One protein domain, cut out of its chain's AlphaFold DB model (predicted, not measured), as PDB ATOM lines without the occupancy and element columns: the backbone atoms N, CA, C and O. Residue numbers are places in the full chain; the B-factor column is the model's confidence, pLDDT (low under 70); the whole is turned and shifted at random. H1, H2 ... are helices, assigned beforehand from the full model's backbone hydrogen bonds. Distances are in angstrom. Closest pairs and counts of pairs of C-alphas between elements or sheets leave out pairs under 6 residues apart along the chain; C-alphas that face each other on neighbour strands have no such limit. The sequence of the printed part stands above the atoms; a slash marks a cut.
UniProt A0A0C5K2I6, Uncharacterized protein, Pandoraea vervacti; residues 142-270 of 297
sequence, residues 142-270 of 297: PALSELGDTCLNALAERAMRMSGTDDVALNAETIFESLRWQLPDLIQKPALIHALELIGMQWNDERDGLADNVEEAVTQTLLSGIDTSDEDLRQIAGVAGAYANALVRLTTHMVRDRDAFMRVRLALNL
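This is residues 142 to 270 of the 297 residues of an uncharacterized protein of Pandoraea vervacti (UniProt A0A0C5K2I6). One long, nearly straight helix, H6, is the axis of the model, and the shorter helices gather round its first two thirds while its last turns stick out as an arm at residues 263 to 267. H5 folds back along H6 in a hairpin, H1 stands crosswise to it, and the chain from H2 through H3 and H4 to H5 winds part of the way round it. The printed part has 129 residues with six named helices, H1 to H6 in order, and no named strand; the class is all helix. It is only just compact, close to loose, with a radius of gyration of the C-alphas of 16.5 A, and elongated, spanning 60 by 39 by 25 A.

The hub is H6, residues 231 to 267, which touches four other helices. H5, residues 210 to 223, touches residues 233 to 249 of H6 at a shallow tilt of 32 degrees, opposite ways, and the two form a helical hairpin; their closest C-alphas, those of Glu 215 and Gly 241, are 4.0 A apart. H2, residues 172 to 181, touches residues 242 to 250 of H6 at a steep tilt of 47 degrees, the same way, with the C-alphas of Ala 172 and Ala 242 closest at 4.3 A. H1, residues 143 to 161, touches H6 with residues 144 to 148 alone, about perpendicular at 89 degrees; the closest C-alphas, Leu 144 and Tyr 243, are 7.2 A apart. Residues 150 to 155 of H1 touch H2, about perpendicular at 80 degrees, with the C-alphas of Cys 151 and Leu 179 closest at 5.7 A. H4, residues 190 to 199, only just touches H6, with 3 pairs of C-alphas within 8 A, the closest being Ile 193 and Thr 251 at 7.0 A; their lines are about perpendicular at 73 degrees. H3, residues 183 to 186, is near H6, and H2 and H3 meet only through their link. H2 and H5 are apart. In H1, H2, H4, H5 and H6 every O i to N i+4 pair is within hydrogen-bond range; H3 is too short for such a pair.

H6 measures 53.9 A, from C-alpha 231 at (126.209, 89.357, 95.812) to C-alpha 267 at (109.515, 135.301, 118.535). H1 begins at C-alpha 143, (109.926, 101.062, 108.158), and measures 27.3 A. H5 measures 19.8 A.

The C-alphas farthest apart, those of Ser 229 and Asn 269, are 60.7 A apart. Residues 160 to 166, 224 to 232 and 263 to 269 stand free. The printed part has no cut and no long link. Its mean pLDDT is 78.8, with residues 150 to 169, 225 to 229 and 270 under 70.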
ATOM      1  N   PRO A 142     107.925  96.770 107.764       85.62
ATOM      2  CA  PRO A 142     109.253  97.295 108.069       85.62
ATOM      3  C   PRO A 142     109.376  98.745 107.597       85.62
ATOM      4  O   PRO A 142     109.031  99.058 106.454       85.62
ATOM      5  N   ALA A 143     109.863  99.635 108.463       85.81
ATOM      6  CA  ALA A 143     109.926 101.062 108.158       85.81
ATOM      7  C   ALA A 143     110.780 101.342 106.914       85.81
ATOM      8  O   ALA A 143     110.362 102.105 106.048       85.81
ATOM      9  N   LEU A 144     111.926 100.663 106.776       81.69
ATOM     10  CA  LEU A 144     112.779 100.780 105.590       81.69
ATOM     11  C   LEU A 144     112.085 100.311 104.304       81.69
ATOM     12  O   LEU A 144     112.297 100.923 103.264       81.69
ATOM     13  N   SER A 145     111.235  99.280 104.360       79.81
ATOM     14  CA  SER A 145     110.484  98.814 103.184       79.81
ATOM     15  C   SER A 145     109.396  99.806 102.778       79.81
ATOM     16  O   SER A 145     109.307 100.165 101.613       79.81
ATOM     17  N   GLU A 146     108.604 100.308 103.731       77.50
ATOM     18  CA  GLU A 146     107.557 101.308 103.454       77.50
ATOM     19  C   GLU A 146     108.154 102.604 102.868       77.50
ATOM     20  O   GLU A 146     107.604 103.206 101.942       77.50
ATOM     21  N   LEU A 147     109.312 103.025 103.381       70.56
ATOM     22  CA  LEU A 147     110.045 104.188 102.880       70.56
ATOM     23  C   LEU A 147     110.726 103.901 101.538       70.56
ATOM     24  O   LEU A 147     110.762 104.775 100.671       70.56
ATOM     25  N   GLY A 148     111.205 102.673 101.345       70.50
ATOM     26  CA  GLY A 148     111.768 102.190 100.091       70.50
ATOM     27  C   GLY A 148     110.747 102.185  98.959       70.50
ATOM     28  O   GLY A 148     111.011 102.759  97.907       70.50
ATOM     29  N   ASP A 149     109.551 101.643  99.192       71.38
ATOM     30  CA  ASP A 149     108.443 101.665  98.228       71.38
ATOM     31  C   ASP A 149     108.082 103.109  97.843       71.38
ATOM     32  O   ASP A 149     107.895 103.440  96.670       71.38
ATOM     33  N   THR A 150     108.044 104.001  98.836       68.88
ATOM     34  CA  THR A 150     107.755 105.428  98.635       68.88
ATOM     35  C   THR A 150     108.847 106.115  97.801       68.88
ATOM     36  O   THR A 150     108.549 106.887  96.887       68.88
ATOM     37  N   CYS A 151     110.116 105.803  98.066       64.12
ATOM     38  CA  CYS A 151     111.265 106.322  97.327       64.12
ATOM     39  C   CYS A 151     111.319 105.802  95.884       64.12
ATOM     40  O   CYS A 151     111.524 106.584  94.958       64.12
ATOM     41  N   LEU A 152     111.078 104.507  95.670       65.75
ATOM     42  CA  LEU A 152     111.044 103.897  94.339       65.75
ATOM     43  C   LEU A 152     109.938 104.501  93.470       65.75
ATOM     44  O   LEU A 152     110.180 104.806  92.303       65.75
ATOM     45  N   ASN A 153     108.759 104.757  94.043       68.00
ATOM     46  CA  ASN A 153     107.688 105.468  93.344       68.00
ATOM     47  C   ASN A 153     108.111 106.898  92.963       68.00
ATOM     48  O   ASN A 153     107.903 107.321  91.825       68.00
ATOM     49  N   ALA A 154     108.769 107.624  93.873       64.69
ATOM     50  CA  ALA A 154     109.280 108.971  93.604       64.69
ATOM     51  C   ALA A 154     110.358 108.985  92.501       64.69
ATOM     52  O   ALA A 154     110.356 109.860  91.630       64.69
ATOM     53  N   LEU A 155     111.254 107.996  92.506       64.19
ATOM     54  CA  LEU A 155     112.276 107.803  91.479       64.19
ATOM     55  C   LEU A 155     111.664 107.447  90.123       64.19
ATOM     56  O   LEU A 155     112.074 108.017  89.114       64.19
ATOM     57  N   ALA A 156     110.656 106.572  90.088       64.44
ATOM     58  CA  ALA A 156     109.937 106.218  88.866       64.44
ATOM     59  C   ALA A 156     109.199 107.426  88.268       64.44
ATOM     60  O   ALA A 156     109.284 107.671  87.064       64.44
ATOM     61  N   GLU A 157     108.535 108.238  89.095       67.00
ATOM     62  CA  GLU A 157     107.927 109.496  88.648       67.00
ATOM     63  C   GLU A 157     108.962 110.481  88.100       67.00
ATOM     64  O   GLU A 157     108.726 111.145  87.087       67.00
ATOM     65  N   ARG A 158     110.124 110.584  88.753       64.94
ATOM     66  CA  ARG A 158     111.217 111.445  88.297       64.94
ATOM     67  C   ARG A 158     111.795 110.957  86.970       64.94
ATOM     68  O   ARG A 158     111.985 111.772  86.072       64.94
ATOM     69  N   ALA A 159     112.017 109.654  86.826       63.03
ATOM     70  CA  ALA A 159     112.482 109.033  85.591       63.03
ATOM     71  C   ALA A 159     111.470 109.206  84.446       63.03
ATOM     72  O   ALA A 159     111.865 109.447  83.314       63.03
ATOM     73  N   MET A 160     110.162 109.185  84.727       64.88
ATOM     74  CA  MET A 160     109.140 109.499  83.718       64.88
ATOM     75  C   MET A 160     109.159 110.972  83.269       64.88
ATOM     76  O   MET A 160     108.776 111.269  82.139       64.88
ATOM     77  N   ARG A 161     109.596 111.903  84.130       64.62
ATOM     78  CA  ARG A 161     109.706 113.341  83.802       64.62
ATOM     79  C   ARG A 161     111.036 113.704  83.139       64.62
ATOM     80  O   ARG A 161     111.088 114.661  82.368       64.62
ATOM     81  N   MET A 162     112.107 112.973  83.437       58.81
ATOM     82  CA  MET A 162     113.414 113.154  82.812       58.81
ATOM     83  C   MET A 162     113.497 112.246  81.587       58.81
ATOM     84  O   MET A 162     113.648 111.040  81.705       58.81
ATOM     85  N   SER A 163     113.379 112.821  80.392       47.69
ATOM     86  CA  SER A 163     113.504 112.087  79.129       47.69
ATOM     87  C   SER A 163     114.958 111.629  78.910       47.69
ATOM     88  O   SER A 163     115.684 112.234  78.127       47.69
ATOM     89  N   GLY A 164     115.401 110.595  79.626       53.84
ATOM     90  CA  GLY A 164     116.754 110.047  79.554       53.84
ATOM     91  C   GLY A 164     116.884 108.751  80.351       53.84
ATOM     92  O   GLY A 164     116.612 108.715  81.547       53.84
ATOM     93  N   THR A 165     117.284 107.680  79.669       50.75
ATOM     94  CA  THR A 165     117.583 106.357  80.232       50.75
ATOM     95  C   THR A 165     118.997 106.334  80.809       50.75
ATOM     96  O   THR A 165     119.857 105.621  80.291       50.75
ATOM     97  N   ASP A 166     119.254 107.143  81.830       53.38
ATOM     98  CA  ASP A 166     120.485 107.002  82.603       53.38
ATOM     99  C   ASP A 166     120.235 106.018  83.744       53.38
ATOM    100  O   ASP A 166     119.218 106.086  84.437       53.38
ATOM    101  N   ASP A 167     121.154 105.068  83.897       57.41
ATOM    102  CA  ASP A 167     121.144 104.077  84.966       57.41
ATOM    103  C   ASP A 167     121.334 104.821  86.299       57.41
ATOM    104  O   ASP A 167     122.427 105.293  86.628       57.41
ATOM    105  N   VAL A 168     120.239 105.052  87.027       62.25
ATOM    106  CA  VAL A 168     120.275 105.844  88.258       62.25
ATOM    107  C   VAL A 168     120.852 104.975  89.370       62.25
ATOM    108  O   VAL A 168     120.155 104.151  89.960       62.25
ATOM    109  N   ALA A 169     122.132 105.181  89.682       68.00
ATOM    110  CA  ALA A 169     122.762 104.545  90.829       68.00
ATOM    111  C   ALA A 169     122.026 104.931  92.130       68.00
ATOM    112  O   ALA A 169     121.937 106.111  92.494       68.00
ATOM    113  N   LEU A 170     121.510 103.920  92.836       70.56
ATOM    114  CA  LEU A 170     120.862 104.045  94.145       70.56
ATOM    115  C   LEU A 170     121.921 104.237  95.238       70.56
ATOM    116  O   LEU A 170     122.242 103.315  95.981       70.56
ATOM    117  N   ASN A 171     122.494 105.436  95.305       79.25
ATOM    118  CA  ASN A 171     123.360 105.862  96.404       79.25
ATOM    119  C   ASN A 171     122.592 106.754  97.396       79.25
ATOM    120  O   ASN A 171     121.472 107.196  97.117       79.25
ATOM    121  N   ALA A 172     123.207 107.032  98.547       76.62
ATOM    122  CA  ALA A 172     122.596 107.814  99.622       76.62
ATOM    123  C   ALA A 172     122.108 109.201  99.166       76.62
ATOM    124  O   ALA A 172     121.054 109.649  99.609       76.62
ATOM    125  N   GLU A 173     122.818 109.865  98.248       82.81
ATOM    126  CA  GLU A 173     122.446 111.197  97.754       82.81
ATOM    127  C   GLU A 173     121.198 111.154  96.866       82.81
ATOM    128  O   GLU A 173     120.253 111.917  97.067       82.81
ATOM    129  N   THR A 174     121.154 110.213  95.921       80.12
ATOM    130  CA  THR A 174     119.990 109.997  95.056       80.12
ATOM    131  C   THR A 174     118.747 109.640  95.875       80.12
ATOM    132  O   THR A 174     117.652 110.151  95.610       80.12
ATOM    133  N   ILE A 175     118.909 108.771  96.878       80.38
ATOM    134  CA  ILE A 175     117.826 108.357  97.775       80.38
ATOM    135  C   ILE A 175     117.374 109.536  98.639       80.38
ATOM    136  O   ILE A 175     116.173 109.792  98.728       80.38
ATOM    137  N   PHE A 176     118.310 110.287  99.225       83.00
ATOM    138  CA  PHE A 176     118.009 111.468 100.030       83.00
ATOM    139  C   PHE A 176     117.195 112.492  99.246       83.00
ATOM    140  O   PHE A 176     116.118 112.885  99.694       83.00
ATOM    141  N   GLU A 177     117.649 112.877  98.054       82.25
ATOM    142  CA  GLU A 177     116.926 113.844  97.230       82.25
ATOM    143  C   GLU A 177     115.531 113.331  96.857       82.25
ATOM    144  O   GLU A 177     114.571 114.096  96.895       82.25
ATOM    145  N   SER A 178     115.380 112.037  96.572       79.00
ATOM    146  CA  SER A 178     114.082 111.430  96.245       79.00
ATOM    147  C   SER A 178     113.119 111.421  97.433       79.00
ATOM    148  O   SER A 178     111.959 111.813  97.287       79.00
ATOM    149  N   LEU A 179     113.602 111.057  98.624       79.00
ATOM    150  CA  LEU A 179     112.830 111.129  99.865       79.00
ATOM    151  C   LEU A 179     112.481 112.577 100.235       79.00
ATOM    152  O   LEU A 179     111.388 112.835 100.739       79.00
ATOM    153  N   ARG A 180     113.352 113.543  99.924       82.19
ATOM    154  CA  ARG A 180     113.104 114.973 100.159       82.19
ATOM    155  C   ARG A 180     111.906 115.504  99.370       82.19
ATOM    156  O   ARG A 180     111.218 116.401  99.843       82.19
ATOM    157  N   TRP A 181     111.602 114.956  98.194       76.62
ATOM    158  CA  TRP A 181     110.374 115.313  97.466       76.62
ATOM    159  C   TRP A 181     109.103 114.766  98.131       76.62
ATOM    160  O   TRP A 181     108.026 115.322  97.933       76.62
ATOM    161  N   GLN A 182     109.234 113.724  98.955       74.12
ATOM    162  CA  GLN A 182     108.142 113.066  99.685       74.12
ATOM    163  C   GLN A 182     107.968 113.599 101.115       74.12
ATOM    164  O   GLN A 182     107.135 113.110 101.876       74.12
ATOM    165  N   LEU A 183     108.712 114.646 101.481       75.50
ATOM    166  CA  LEU A 183     108.636 115.302 102.789       75.50
ATOM    167  C   LEU A 183     107.192 115.670 103.201       75.50
ATOM    168  O   LEU A 183     106.851 115.434 104.359       75.50
ATOM    169  N   PRO A 184     106.299 116.147 102.301       77.75
ATOM    170  CA  PRO A 184     104.896 116.390 102.649       77.75
ATOM    171  C   PRO A 184     104.117 115.145 103.102       77.75
ATOM    172  O   PRO A 184     103.247 115.274 103.960       77.75
ATOM    173  N   ASP A 185     104.408 113.959 102.552       78.38
ATOM    174  CA  ASP A 185     103.788 112.694 102.978       78.38
ATOM    175  C   ASP A 185     104.384 112.215 104.304       78.38
ATOM    176  O   ASP A 185     103.657 111.828 105.218       78.38
ATOM    177  N   LEU A 186     105.705 112.329 104.464       78.12
ATOM    178  CA  LEU A 186     106.386 111.961 105.707       78.12
ATOM    179  C   LEU A 186     105.930 112.806 106.894       78.12
ATOM    180  O   LEU A 186     105.731 112.261 107.976       78.12
ATOM    181  N   ILE A 187     105.674 114.103 106.693       79.44
ATOM    182  CA  ILE A 187     105.082 114.986 107.715       79.44
ATOM    183  C   ILE A 187     103.724 114.452 108.209       79.44
ATOM    184  O   ILE A 187     103.374 114.657 109.372       79.44
ATOM    185  N   GLN A 188     102.971 113.726 107.376       82.25
ATOM    186  CA  GLN A 188     101.702 113.098 107.771       82.25
ATOM    187  C   GLN A 188     101.883 111.778 108.540       82.25
ATOM    188  O   GLN A 188     100.892 111.136 108.896       82.25
ATOM    189  N   LYS A 189     103.127 111.375 108.830       86.75
ATOM    190  CA  LYS A 189     103.493 110.180 109.608       86.75
ATOM    191  C   LYS A 189     104.240 110.573 110.898       86.75
ATOM    192  O   LYS A 189     105.399 110.187 111.082       86.75
ATOM    193  N   PRO A 190     103.636 111.377 111.797       84.25
ATOM    194  CA  PRO A 190     104.325 111.916 112.969       84.25
ATOM    195  C   PRO A 190     104.812 110.840 113.942       84.25
ATOM    196  O   PRO A 190     105.840 111.045 114.587       84.25
ATOM    197  N   ALA A 191     104.137 109.690 114.041       84.94
ATOM    198  CA  ALA A 191     104.601 108.606 114.902       84.94
ATOM    199  C   ALA A 191     105.914 107.994 114.383       84.94
ATOM    200  O   ALA A 191     106.806 107.701 115.177       84.94
ATOM    201  N   LEU A 192     106.064 107.874 113.057       86.94
ATOM    202  CA  LEU A 192     107.303 107.409 112.430       86.94
ATOM    203  C   LEU A 192     108.447 108.399 112.661       86.94
ATOM    204  O   LEU A 192     109.514 107.991 113.102       86.94
ATOM    205  N   ILE A 193     108.221 109.693 112.420       86.81
ATOM    206  CA  ILE A 193     109.250 110.724 112.640       86.81
ATOM    207  C   ILE A 193     109.717 110.700 114.097       86.81
ATOM    208  O   ILE A 193     110.912 110.666 114.368       86.81
ATOM    209  N   HIS A 194     108.777 110.648 115.039       85.69
ATOM    210  CA  HIS A 194     109.114 110.621 116.454       85.69
ATOM    211  C   HIS A 194     109.868 109.339 116.856       85.69
ATOM    212  O   HIS A 194     110.767 109.394 117.689       85.69
ATOM    213  N   ALA A 195     109.577 108.196 116.228       88.56
ATOM    214  CA  ALA A 195     110.361 106.978 116.418       88.56
ATOM    215  C   ALA A 195     111.810 107.126 115.915       88.56
ATOM    216  O   ALA A 195     112.741 106.701 116.597       88.56
ATOM    217  N   LEU A 196     112.020 107.773 114.763       89.31
ATOM    218  CA  LEU A 196     113.361 108.078 114.241       89.31
ATOM    219  C   LEU A 196     114.105 109.070 115.151       89.31
ATOM    220  O   LEU A 196     115.307 108.917 115.386       89.31
ATOM    221  N   GLU A 197     113.387 110.039 115.727       88.06
ATOM    222  CA  GLU A 197     113.924 110.957 116.738       88.06
ATOM    223  C   GLU A 197     114.336 110.230 118.028       88.06
ATOM    224  O   GLU A 197     115.376 110.530 118.620       88.06
ATOM    225  N   LEU A 198     113.549 109.241 118.455       87.12
ATOM    226  CA  LEU A 198     113.840 108.422 119.632       87.12
ATOM    227  C   LEU A 198     115.085 107.549 119.425       87.12
ATOM    228  O   LEU A 198     115.875 107.360 120.349       87.12
ATOM    229  N   ILE A 199     115.290 107.046 118.204       88.31
ATOM    230  CA  ILE A 199     116.520 106.337 117.829       88.31
ATOM    231  C   ILE A 199     117.728 107.290 117.869       88.31
ATOM    232  O   ILE A 199     118.832 106.865 118.210       88.31
ATOM    233  N   GLY A 200     117.528 108.579 117.580       86.38
ATOM    234  CA  GLY A 200     118.578 109.598 117.566       86.38
ATOM    235  C   GLY A 200     119.065 109.983 116.173       86.38
ATOM    236  O   GLY A 200     120.206 110.415 116.022       86.38
ATOM    237  N   MET A 201     118.232 109.811 115.148       88.50
ATOM    238  CA  MET A 201     118.593 110.110 113.759       88.50
ATOM    239  C   MET A 201     118.696 111.607 113.439       88.50
ATOM    240  O   MET A 201     119.212 111.976 112.392       88.50
ATOM    241  N   GLN A 202     118.217 112.475 114.324       88.06
ATOM    242  CA  GLN A 202     118.199 113.932 114.184       88.06
ATOM    243  C   GLN A 202     119.529 114.622 114.516       88.06
ATOM    244  O   GLN A 202     119.671 115.815 114.270       88.06
ATOM    245  N   TRP A 203     120.488 113.906 115.105       85.38
ATOM    246  CA  TRP A 203     121.711 114.500 115.657       85.38
ATOM    247  C   TRP A 203     122.870 114.563 114.655       85.38
ATOM    248  O   TRP A 203     124.025 114.674 115.057       85.38
ATOM    249  N   ASN A 204     122.599 114.483 113.348       87.69
ATOM    250  CA  ASN A 204     123.658 114.480 112.334       87.69
ATOM    251  C   ASN A 204     124.423 115.809 112.258       87.69
ATOM    252  O   ASN A 204     125.600 115.808 111.928       87.69
ATOM    253  N   ASP A 205     123.769 116.930 112.580       85.00
ATOM    254  CA  ASP A 205     124.416 118.250 112.626       85.00
ATOM    255  C   ASP A 205     125.380 118.386 113.825       85.00
ATOM    256  O   ASP A 205     126.264 119.240 113.815       85.00
ATOM    257  N   GLU A 206     125.212 117.559 114.862       83.94
ATOM    258  CA  GLU A 206     125.997 117.608 116.105       83.94
ATOM    259  C   GLU A 206     127.015 116.466 116.218       83.94
ATOM    260  O   GLU A 206     127.966 116.546 116.996       83.94
ATOM    261  N   ARG A 207     126.826 115.399 115.435       81.31
ATOM    262  CA  ARG A 207     127.689 114.219 115.395       81.31
ATOM    263  C   ARG A 207     128.247 114.047 113.991       81.31
ATOM    264  O   ARG A 207     127.591 113.477 113.118       81.31
ATOM    265  N   ASP A 208     129.484 114.495 113.810       81.69
ATOM    266  CA  ASP A 208     130.203 114.356 112.545       81.69
ATOM    267  C   ASP A 208     130.195 112.899 112.057       81.69
ATOM    268  O   ASP A 208     130.565 111.967 112.779       81.69
ATOM    269  N   GLY A 209     129.749 112.702 110.814       87.31
ATOM    270  CA  GLY A 209     129.706 111.393 110.162       87.31
ATOM    271  C   GLY A 209     128.638 110.433 110.695       87.31
ATOM    272  O   GLY A 209     128.722 109.241 110.416       87.31
ATOM    273  N   LEU A 210     127.638 110.888 111.466       90.38
ATOM    274  CA  LEU A 210     126.583 110.004 111.983       90.38
ATOM    275  C   LEU A 210     125.859 109.238 110.868       90.38
ATOM    276  O   LEU A 210     125.672 108.030 111.001       90.38
ATOM    277  N   ALA A 211     125.468 109.916 109.787       90.62
ATOM    278  CA  ALA A 211     124.785 109.286 108.658       90.62
ATOM    279  C   ALA A 211     125.612 108.145 108.042       90.62
ATOM    280  O   ALA A 211     125.089 107.046 107.863       90.62
ATOM    281  N   ASP A 212     126.907 108.380 107.820       92.19
ATOM    282  CA  ASP A 212     127.825 107.393 107.241       92.19
ATOM    283  C   ASP A 212     128.067 106.224 108.209       92.19
ATOM    284  O   ASP A 212     128.029 105.057 107.820       92.19
ATOM    285  N   ASN A 213     128.222 106.517 109.505       92.75
ATOM    286  CA  ASN A 213     128.375 105.497 110.543       92.75
ATOM    287  C   ASN A 213     127.131 104.597 110.657       92.75
ATOM    288  O   ASN A 213     127.251 103.395 110.898       92.75
ATOM    289  N   VAL A 214     125.926 105.163 110.519       91.44
ATOM    290  CA  VAL A 214     124.665 104.404 110.554       91.44
ATOM    291  C   VAL A 214     124.489 103.579 109.277       91.44
ATOM    292  O   VAL A 214     124.065 102.428 109.365       91.44
ATOM    293  N   GLU A 215     124.849 104.117 108.112       92.00
ATOM    294  CA  GLU A 215     124.876 103.380 106.842       92.00
ATOM    295  C   GLU A 215     125.772 102.144 106.912       92.00
ATOM    296  O   GLU A 215     125.332 101.030 106.598       92.00
ATOM    297  N   GLU A 216     127.008 102.322 107.380       92.50
ATOM    298  CA  GLU A 216     127.945 101.220 107.561       92.50
ATOM    299  C   GLU A 216     127.397 100.211 108.577       92.50
ATOM    300  O   GLU A 216     127.366  99.008 108.308       92.50
ATOM    301  N   ALA A 217     126.888 100.686 109.716       91.50
ATOM    302  CA  ALA A 217     126.345  99.825 110.757       91.50
ATOM    303  C   ALA A 217     125.138  98.999 110.284       91.50
ATOM    304  O   ALA A 217     125.052  97.816 110.616       91.50
ATOM    305  N   VAL A 218     124.219  99.572 109.499       88.19
ATOM    306  CA  VAL A 218     123.079  98.845 108.912       88.19
ATOM    307  C   VAL A 218     123.568  97.783 107.934       88.19
ATOM    308  O   VAL A 218     123.158  96.624 108.039       88.19
ATOM    309  N   THR A 219     124.496  98.148 107.049       87.75
ATOM    310  CA  THR A 219     125.083  97.230 106.067       87.75
ATOM    311  C   THR A 219     125.754  96.043 106.765       87.75
ATOM    312  O   THR A 219     125.451  94.887 106.471       87.75
ATOM    313  N   GLN A 220     126.594  96.307 107.769       88.94
ATOM    314  CA  GLN A 220     127.264  95.269 108.560       88.94
ATOM    315  C   GLN A 220     126.274  94.414 109.360       88.94
ATOM    316  O   GLN A 220     126.435  93.199 109.463       88.94
ATOM    317  N   THR A 221     125.222  95.022 109.914       86.19
ATOM    318  CA  THR A 221     124.209  94.304 110.703       86.19
ATOM    319  C   THR A 221     123.421  93.319 109.840       86.19
ATOM    320  O   THR A 221     123.153  92.208 110.301       86.19
ATOM    321  N   LEU A 222     123.095  93.682 108.596       83.25
ATOM    322  CA  LEU A 222     122.418  92.798 107.642       83.25
ATOM    323  C   LEU A 222     123.328  91.683 107.119       83.25
ATOM    324  O   LEU A 222     122.864  90.564 106.929       83.25
ATOM    325  N   LEU A 223     124.618  91.966 106.927       83.56
ATOM    326  CA  LEU A 223     125.596  90.978 106.462       83.56
ATOM    327  C   LEU A 223     126.099  90.049 107.578       83.56
ATOM    328  O   LEU A 223     126.671  88.994 107.300       83.56
ATOM    329  N   SER A 224     125.894  90.414 108.847       78.12
ATOM    330  CA  SER A 224     126.321  89.584 109.973       78.12
ATOM    331  C   SER A 224     125.575  88.242 109.982       78.12
ATOM    332  O   SER A 224     124.355  88.201 110.092       78.12
ATOM    333  N   GLY A 225     126.313  87.132 109.884       62.25
ATOM    334  CA  GLY A 225     125.754  85.774 109.911       62.25
ATOM    335  C   GLY A 225     125.540  85.109 108.546       62.25
ATOM    336  O   GLY A 225     124.976  84.017 108.513       62.25
ATOM    337  N   ILE A 226     125.998  85.728 107.452       64.38
ATOM    338  CA  ILE A 226     125.943  85.175 106.091       64.38
ATOM    339  C   ILE A 226     127.369  84.931 105.575       64.38
ATOM    340  O   ILE A 226     128.249  85.776 105.745       64.38
ATOM    341  N   ASP A 227     127.600  83.786 104.925       61.19
ATOM    342  CA  ASP A 227     128.863  83.513 104.232       61.19
ATOM    343  C   ASP A 227     128.982  84.369 102.959       61.19
ATOM    344  O   ASP A 227     128.057  84.499 102.162       61.19
ATOM    345  N   THR A 228     130.161  84.958 102.776       57.72
ATOM    346  CA  THR A 228     130.543  86.059 101.869       57.72
ATOM    347  C   THR A 228     130.320  85.887 100.347       57.72
ATOM    348  O   THR A 228     130.937  86.622  99.576       57.72
ATOM    349  N   SER A 229     129.497  84.956  99.865       60.91
ATOM    350  CA  SER A 229     129.314  84.703  98.421       60.91
ATOM    351  C   SER A 229     128.019  85.241  97.808       60.91
ATOM    352  O   SER A 229     127.867  85.135  96.593       60.91
ATOM    353  N   ASP A 230     127.092  85.785  98.597       74.94
ATOM    354  CA  ASP A 230     125.812  86.282  98.078       74.94
ATOM    355  C   ASP A 230     125.907  87.768  97.681       74.94
ATOM    356  O   ASP A 230     125.893  88.670  98.524       74.94
ATOM    357  N   GLU A 231     126.082  88.012  96.382       77.50
ATOM    358  CA  GLU A 231     126.209  89.357  95.812       77.50
ATOM    359  C   GLU A 231     124.875  90.125  95.836       77.50
ATOM    360  O   GLU A 231     124.868  91.336  96.066       77.50
ATOM    361  N   ASP A 232     123.745  89.424  95.708       75.62
ATOM    362  CA  ASP A 232     122.413  90.035  95.748       75.62
ATOM    363  C   ASP A 232     122.115  90.569  97.157       75.62
ATOM    364  O   ASP A 232     121.638  91.696  97.324       75.62
ATOM    365  N   LEU A 233     122.470  89.807  98.200       74.00
ATOM    366  CA  LEU A 233     122.336  90.257  99.589       74.00
ATOM    367  C   LEU A 233     123.251  91.440  99.917       74.00
ATOM    368  O   LEU A 233     122.842  92.332 100.661       74.00
ATOM    369  N   ARG A 234     124.461  91.499  99.347       78.75
ATOM    370  CA  ARG A 234     125.338  92.675  99.483       78.75
ATOM    371  C   ARG A 234     124.741  93.911  98.841       78.75
ATOM    372  O   ARG A 234     124.790  94.982  99.443       78.75
ATOM    373  N   GLN A 235     124.152  93.764  97.658       78.12
ATOM    374  CA  GLN A 235     123.479  94.866  96.988       78.12
ATOM    375  C   GLN A 235     122.279  95.355  97.810       78.12
ATOM    376  O   GLN A 235     122.134  96.558  98.026       78.12
ATOM    377  N   ILE A 236     121.460  94.439  98.339       78.62
ATOM    378  CA  ILE A 236     120.329  94.773  99.217       78.62
ATOM    379  C   ILE A 236     120.809  95.481 100.489       78.62
ATOM    380  O   ILE A 236     120.240  96.506 100.867       78.62
ATOM    381  N   ALA A 237     121.862  94.973 101.132       82.19
ATOM    382  CA  ALA A 237     122.422  95.567 102.342       82.19
ATOM    383  C   ALA A 237     122.978  96.974 102.083       82.19
ATOM    384  O   ALA A 237     122.712  97.877 102.873       82.19
ATOM    385  N   GLY A 238     123.675  97.183 100.960       81.69
ATOM    386  CA  GLY A 238     124.180  98.498 100.563       81.69
ATOM    387  C   GLY A 238     123.057  99.503 100.295       81.69
ATOM    388  O   GLY A 238     123.115 100.637 100.763       81.69
ATOM    389  N   VAL A 239     121.982  99.079  99.624       82.69
ATOM    390  CA  VAL A 239     120.799  99.930  99.415       82.69
ATOM    391  C   VAL A 239     120.116 100.258 100.747       82.69
ATOM    392  O   VAL A 239     119.768 101.413 100.987       82.69
ATOM    393  N   ALA A 240     119.956  99.280 101.643       82.88
ATOM    394  CA  ALA A 240     119.391  99.500 102.975       82.88
ATOM    395  C   ALA A 240     120.247 100.462 103.822       82.88
ATOM    396  O   ALA A 240     119.698 101.322 104.512       82.88
ATOM    397  N   GLY A 241     121.577 100.361 103.729       84.75
ATOM    398  CA  GLY A 241     122.511 101.311 104.332       84.75
ATOM    399  C   GLY A 241     122.322 102.728 103.786       84.75
ATOM    400  O   GLY A 241     122.154 103.669 104.562       84.75
ATOM    401  N   ALA A 242     122.245 102.879 102.463       85.75
ATOM    402  CA  ALA A 242     122.020 104.169 101.817       85.75
ATOM    403  C   ALA A 242     120.660 104.796 102.197       85.75
ATOM    404  O   ALA A 242     120.559 106.014 102.368       85.75
ATOM    405  N   TYR A 243     119.619 103.979 102.402       85.50
ATOM    406  CA  TYR A 243     118.352 104.436 102.985       85.50
ATOM    407  C   TYR A 243     118.527 104.951 104.413       85.50
ATOM    408  O   TYR A 243     117.981 106.000 104.754       85.50
ATOM    409  N   ALA A 244     119.287 104.243 105.245       87.88
ATOM    410  CA  ALA A 244     119.543 104.666 106.613       87.88
ATOM    411  C   ALA A 244     120.299 106.007 106.667       87.88
ATOM    412  O   ALA A 244     119.899 106.891 107.428       87.88
ATOM    413  N   ASN A 245     121.301 106.206 105.800       91.62
ATOM    414  CA  ASN A 245     121.991 107.493 105.628       91.62
ATOM    415  C   ASN A 245     120.999 108.621 105.316       91.62
ATOM    416  O   ASN A 245     120.926 109.638 106.013       91.62
ATOM    417  N   ALA A 246     120.188 108.405 104.277       87.50
ATOM    418  CA  ALA A 246     119.211 109.375 103.822       87.50
ATOM    419  C   ALA A 246     118.198 109.721 104.924       87.50
ATOM    420  O   ALA A 246     117.833 110.888 105.065       87.50
ATOM    421  N   LEU A 247     117.786 108.748 105.743       88.25
ATOM    422  CA  LEU A 247     116.873 108.974 106.864       88.25
ATOM    423  C   LEU A 247     117.491 109.786 107.994       88.25
ATOM    424  O   LEU A 247     116.807 110.646 108.545       88.25
ATOM    425  N   VAL A 248     118.764 109.568 108.313       90.12
ATOM    426  CA  VAL A 248     119.488 110.388 109.295       90.12
ATOM    427  C   VAL A 248     119.515 111.849 108.842       90.12
ATOM    428  O   VAL A 248     119.092 112.753 109.570       90.12
ATOM    429  N   ARG A 249     119.903 112.093 107.587       90.31
ATOM    430  CA  ARG A 249     119.926 113.444 107.006       90.31
ATOM    431  C   ARG A 249     118.535 114.078 106.960       90.31
ATOM    432  O   ARG A 249     118.371 115.247 107.309       90.31
ATOM    433  N   LEU A 250     117.526 113.312 106.554       88.31
ATOM    434  CA  LEU A 250     116.155 113.794 106.424       88.31
ATOM    435  C   LEU A 250     115.528 114.117 107.782       88.31
ATOM    436  O   LEU A 250     114.951 115.188 107.943       88.31
ATOM    437  N   THR A 251     115.689 113.238 108.770       88.56
ATOM    438  CA  THR A 251     115.175 113.451 110.132       88.56
ATOM    439  C   THR A 251     115.825 114.682 110.759       88.56
ATOM    440  O   THR A 251     115.128 115.520 111.326       88.56
ATOM    441  N   THR A 252     117.138 114.851 110.572       89.75
ATOM    442  CA  THR A 252     117.870 116.056 110.999       89.75
ATOM    443  C   THR A 252     117.274 117.320 110.372       89.75
ATOM    444  O   THR A 252     116.956 118.273 111.085       89.75
ATOM    445  N   HIS A 253     117.031 117.319 109.056       87.25
ATOM    446  CA  HIS A 253     116.413 118.453 108.361       87.25
ATOM    447  C   HIS A 253     115.005 118.767 108.890       87.25
ATOM    448  O   HIS A 253     114.670 119.923 109.134       87.25
ATOM    449  N   MET A 254     114.179 117.740 109.105       85.00
ATOM    450  CA  MET A 254     112.801 117.899 109.575       85.00
ATOM    451  C   MET A 254     112.730 118.468 110.995       85.00
ATOM    452  O   MET A 254     111.925 119.365 111.258       85.00
ATOM    453  N   VAL A 255     113.578 117.982 111.905       84.31
ATOM    454  CA  VAL A 255     113.648 118.495 113.281       84.31
ATOM    455  C   VAL A 255     114.166 119.928 113.291       84.31
ATOM    456  O   VAL A 255     113.582 120.787 113.950       84.31
ATOM    457  N   ARG A 256     115.196 120.224 112.495       85.88
ATOM    458  CA  ARG A 256     115.745 121.576 112.370       85.88
ATOM    459  C   ARG A 256     114.724 122.579 111.838       85.88
ATOM    460  O   ARG A 256     114.617 123.676 112.388       85.88
ATOM    461  N   ASP A 257     113.960 122.217 110.810       84.25
ATOM    462  CA  ASP A 257     112.898 123.070 110.266       84.25
ATOM    463  C   ASP A 257     111.777 123.290 111.283       84.25
ATOM    464  O   ASP A 257     111.305 124.417 111.457       84.25
ATOM    465  N   ARG A 258     111.380 122.230 112.000       83.12
ATOM    466  CA  ARG A 258     110.402 122.315 113.091       83.12
ATOM    467  C   ARG A 258     110.883 123.273 114.179       83.12
ATOM    468  O   ARG A 258     110.120 124.142 114.599       83.12
ATOM    469  N   ASP A 259     112.136 123.165 114.596       83.56
ATOM    470  CA  ASP A 259     112.716 124.018 115.632       83.56
ATOM    471  C   ASP A 259     112.861 125.466 115.162       83.56
ATOM    472  O   ASP A 259     112.550 126.394 115.912       83.56
ATOM    473  N   ALA A 260     113.280 125.688 113.915       81.50
ATOM    474  CA  ALA A 260     113.345 127.016 113.314       81.50
ATOM    475  C   ALA A 260     111.951 127.659 113.246       81.50
ATOM    476  O   ALA A 260     111.777 128.809 113.658       81.50
ATOM    477  N   PHE A 261     110.942 126.899 112.812       78.06
ATOM    478  CA  PHE A 261     109.550 127.335 112.809       78.06
ATOM    479  C   PHE A 261     109.063 127.680 114.220       78.06
ATOM    480  O   PHE A 261     108.483 128.747 114.426       78.06
ATOM    481  N   MET A 262     109.341 126.829 115.213       78.94
ATOM    482  CA  MET A 262     108.958 127.077 116.604       78.94
ATOM    483  C   MET A 262     109.643 128.320 117.180       78.94
ATOM    484  O   MET A 262     108.979 129.116 117.842       78.94
ATOM    485  N   ARG A 263     110.926 128.556 116.878       79.25
ATOM    486  CA  ARG A 263     111.645 129.778 117.285       79.25
ATOM    487  C   ARG A 263     111.031 131.033 116.673       79.25
ATOM    488  O   ARG A 263     110.793 131.996 117.395       79.25
ATOM    489  N   VAL A 264     110.736 131.020 115.371       76.94
ATOM    490  CA  VAL A 264     110.078 132.146 114.686       76.94
ATOM    491  C   VAL A 264     108.689 132.388 115.273       76.94
ATOM    492  O   VAL A 264     108.329 133.520 115.576       76.94
ATOM    493  N   ARG A 265     107.919 131.327 115.510       72.69
ATOM    494  CA  ARG A 265     106.579 131.411 116.097       72.69
ATOM    495  C   ARG A 265     106.589 131.991 117.514       72.69
ATOM    496  O   ARG A 265     105.745 132.834 117.818       72.69
ATOM    497  N   LEU A 266     107.533 131.559 118.356       78.44
ATOM    498  CA  LEU A 266     107.738 132.092 119.705       78.44
ATOM    499  C   LEU A 266     108.183 133.560 119.659       78.44
ATOM    500  O   LEU A 266     107.645 134.378 120.397       78.44
ATOM    501  N   ALA A 267     109.092 133.916 118.746       74.62
ATOM    502  CA  ALA A 267     109.515 135.301 118.535       74.62
ATOM    503  C   ALA A 267     108.365 136.211 118.059       74.62
ATOM    504  O   ALA A 267     108.358 137.403 118.355       74.62
ATOM    505  N   LEU A 268     107.381 135.647 117.350       80.75
ATOM    506  CA  LEU A 268     106.196 136.349 116.853       80.75
ATOM    507  C   LEU A 268     104.977 136.276 117.799       80.75
ATOM    508  O   LEU A 268     103.926 136.806 117.445       80.75
ATOM    509  N   ASN A 269     105.081 135.650 118.983       74.38
ATOM    510  CA  ASN A 269     103.978 135.469 119.948       74.38
ATOM    511  C   ASN A 269     102.676 134.895 119.340       74.38
ATOM    512  O   ASN A 269     101.569 135.249 119.753       74.38
ATOM    513  N   LEU A 270     102.776 134.010 118.346       63.97
ATOM    514  CA  LEU A 270     101.593 133.433 117.698       63.97
ATOM    515  C   LEU A 270     100.957 132.336 118.580       63.97
ATOM    516  O   LEU A 270     101.663 131.398 118.968       63.97
TER     517      LEU A 270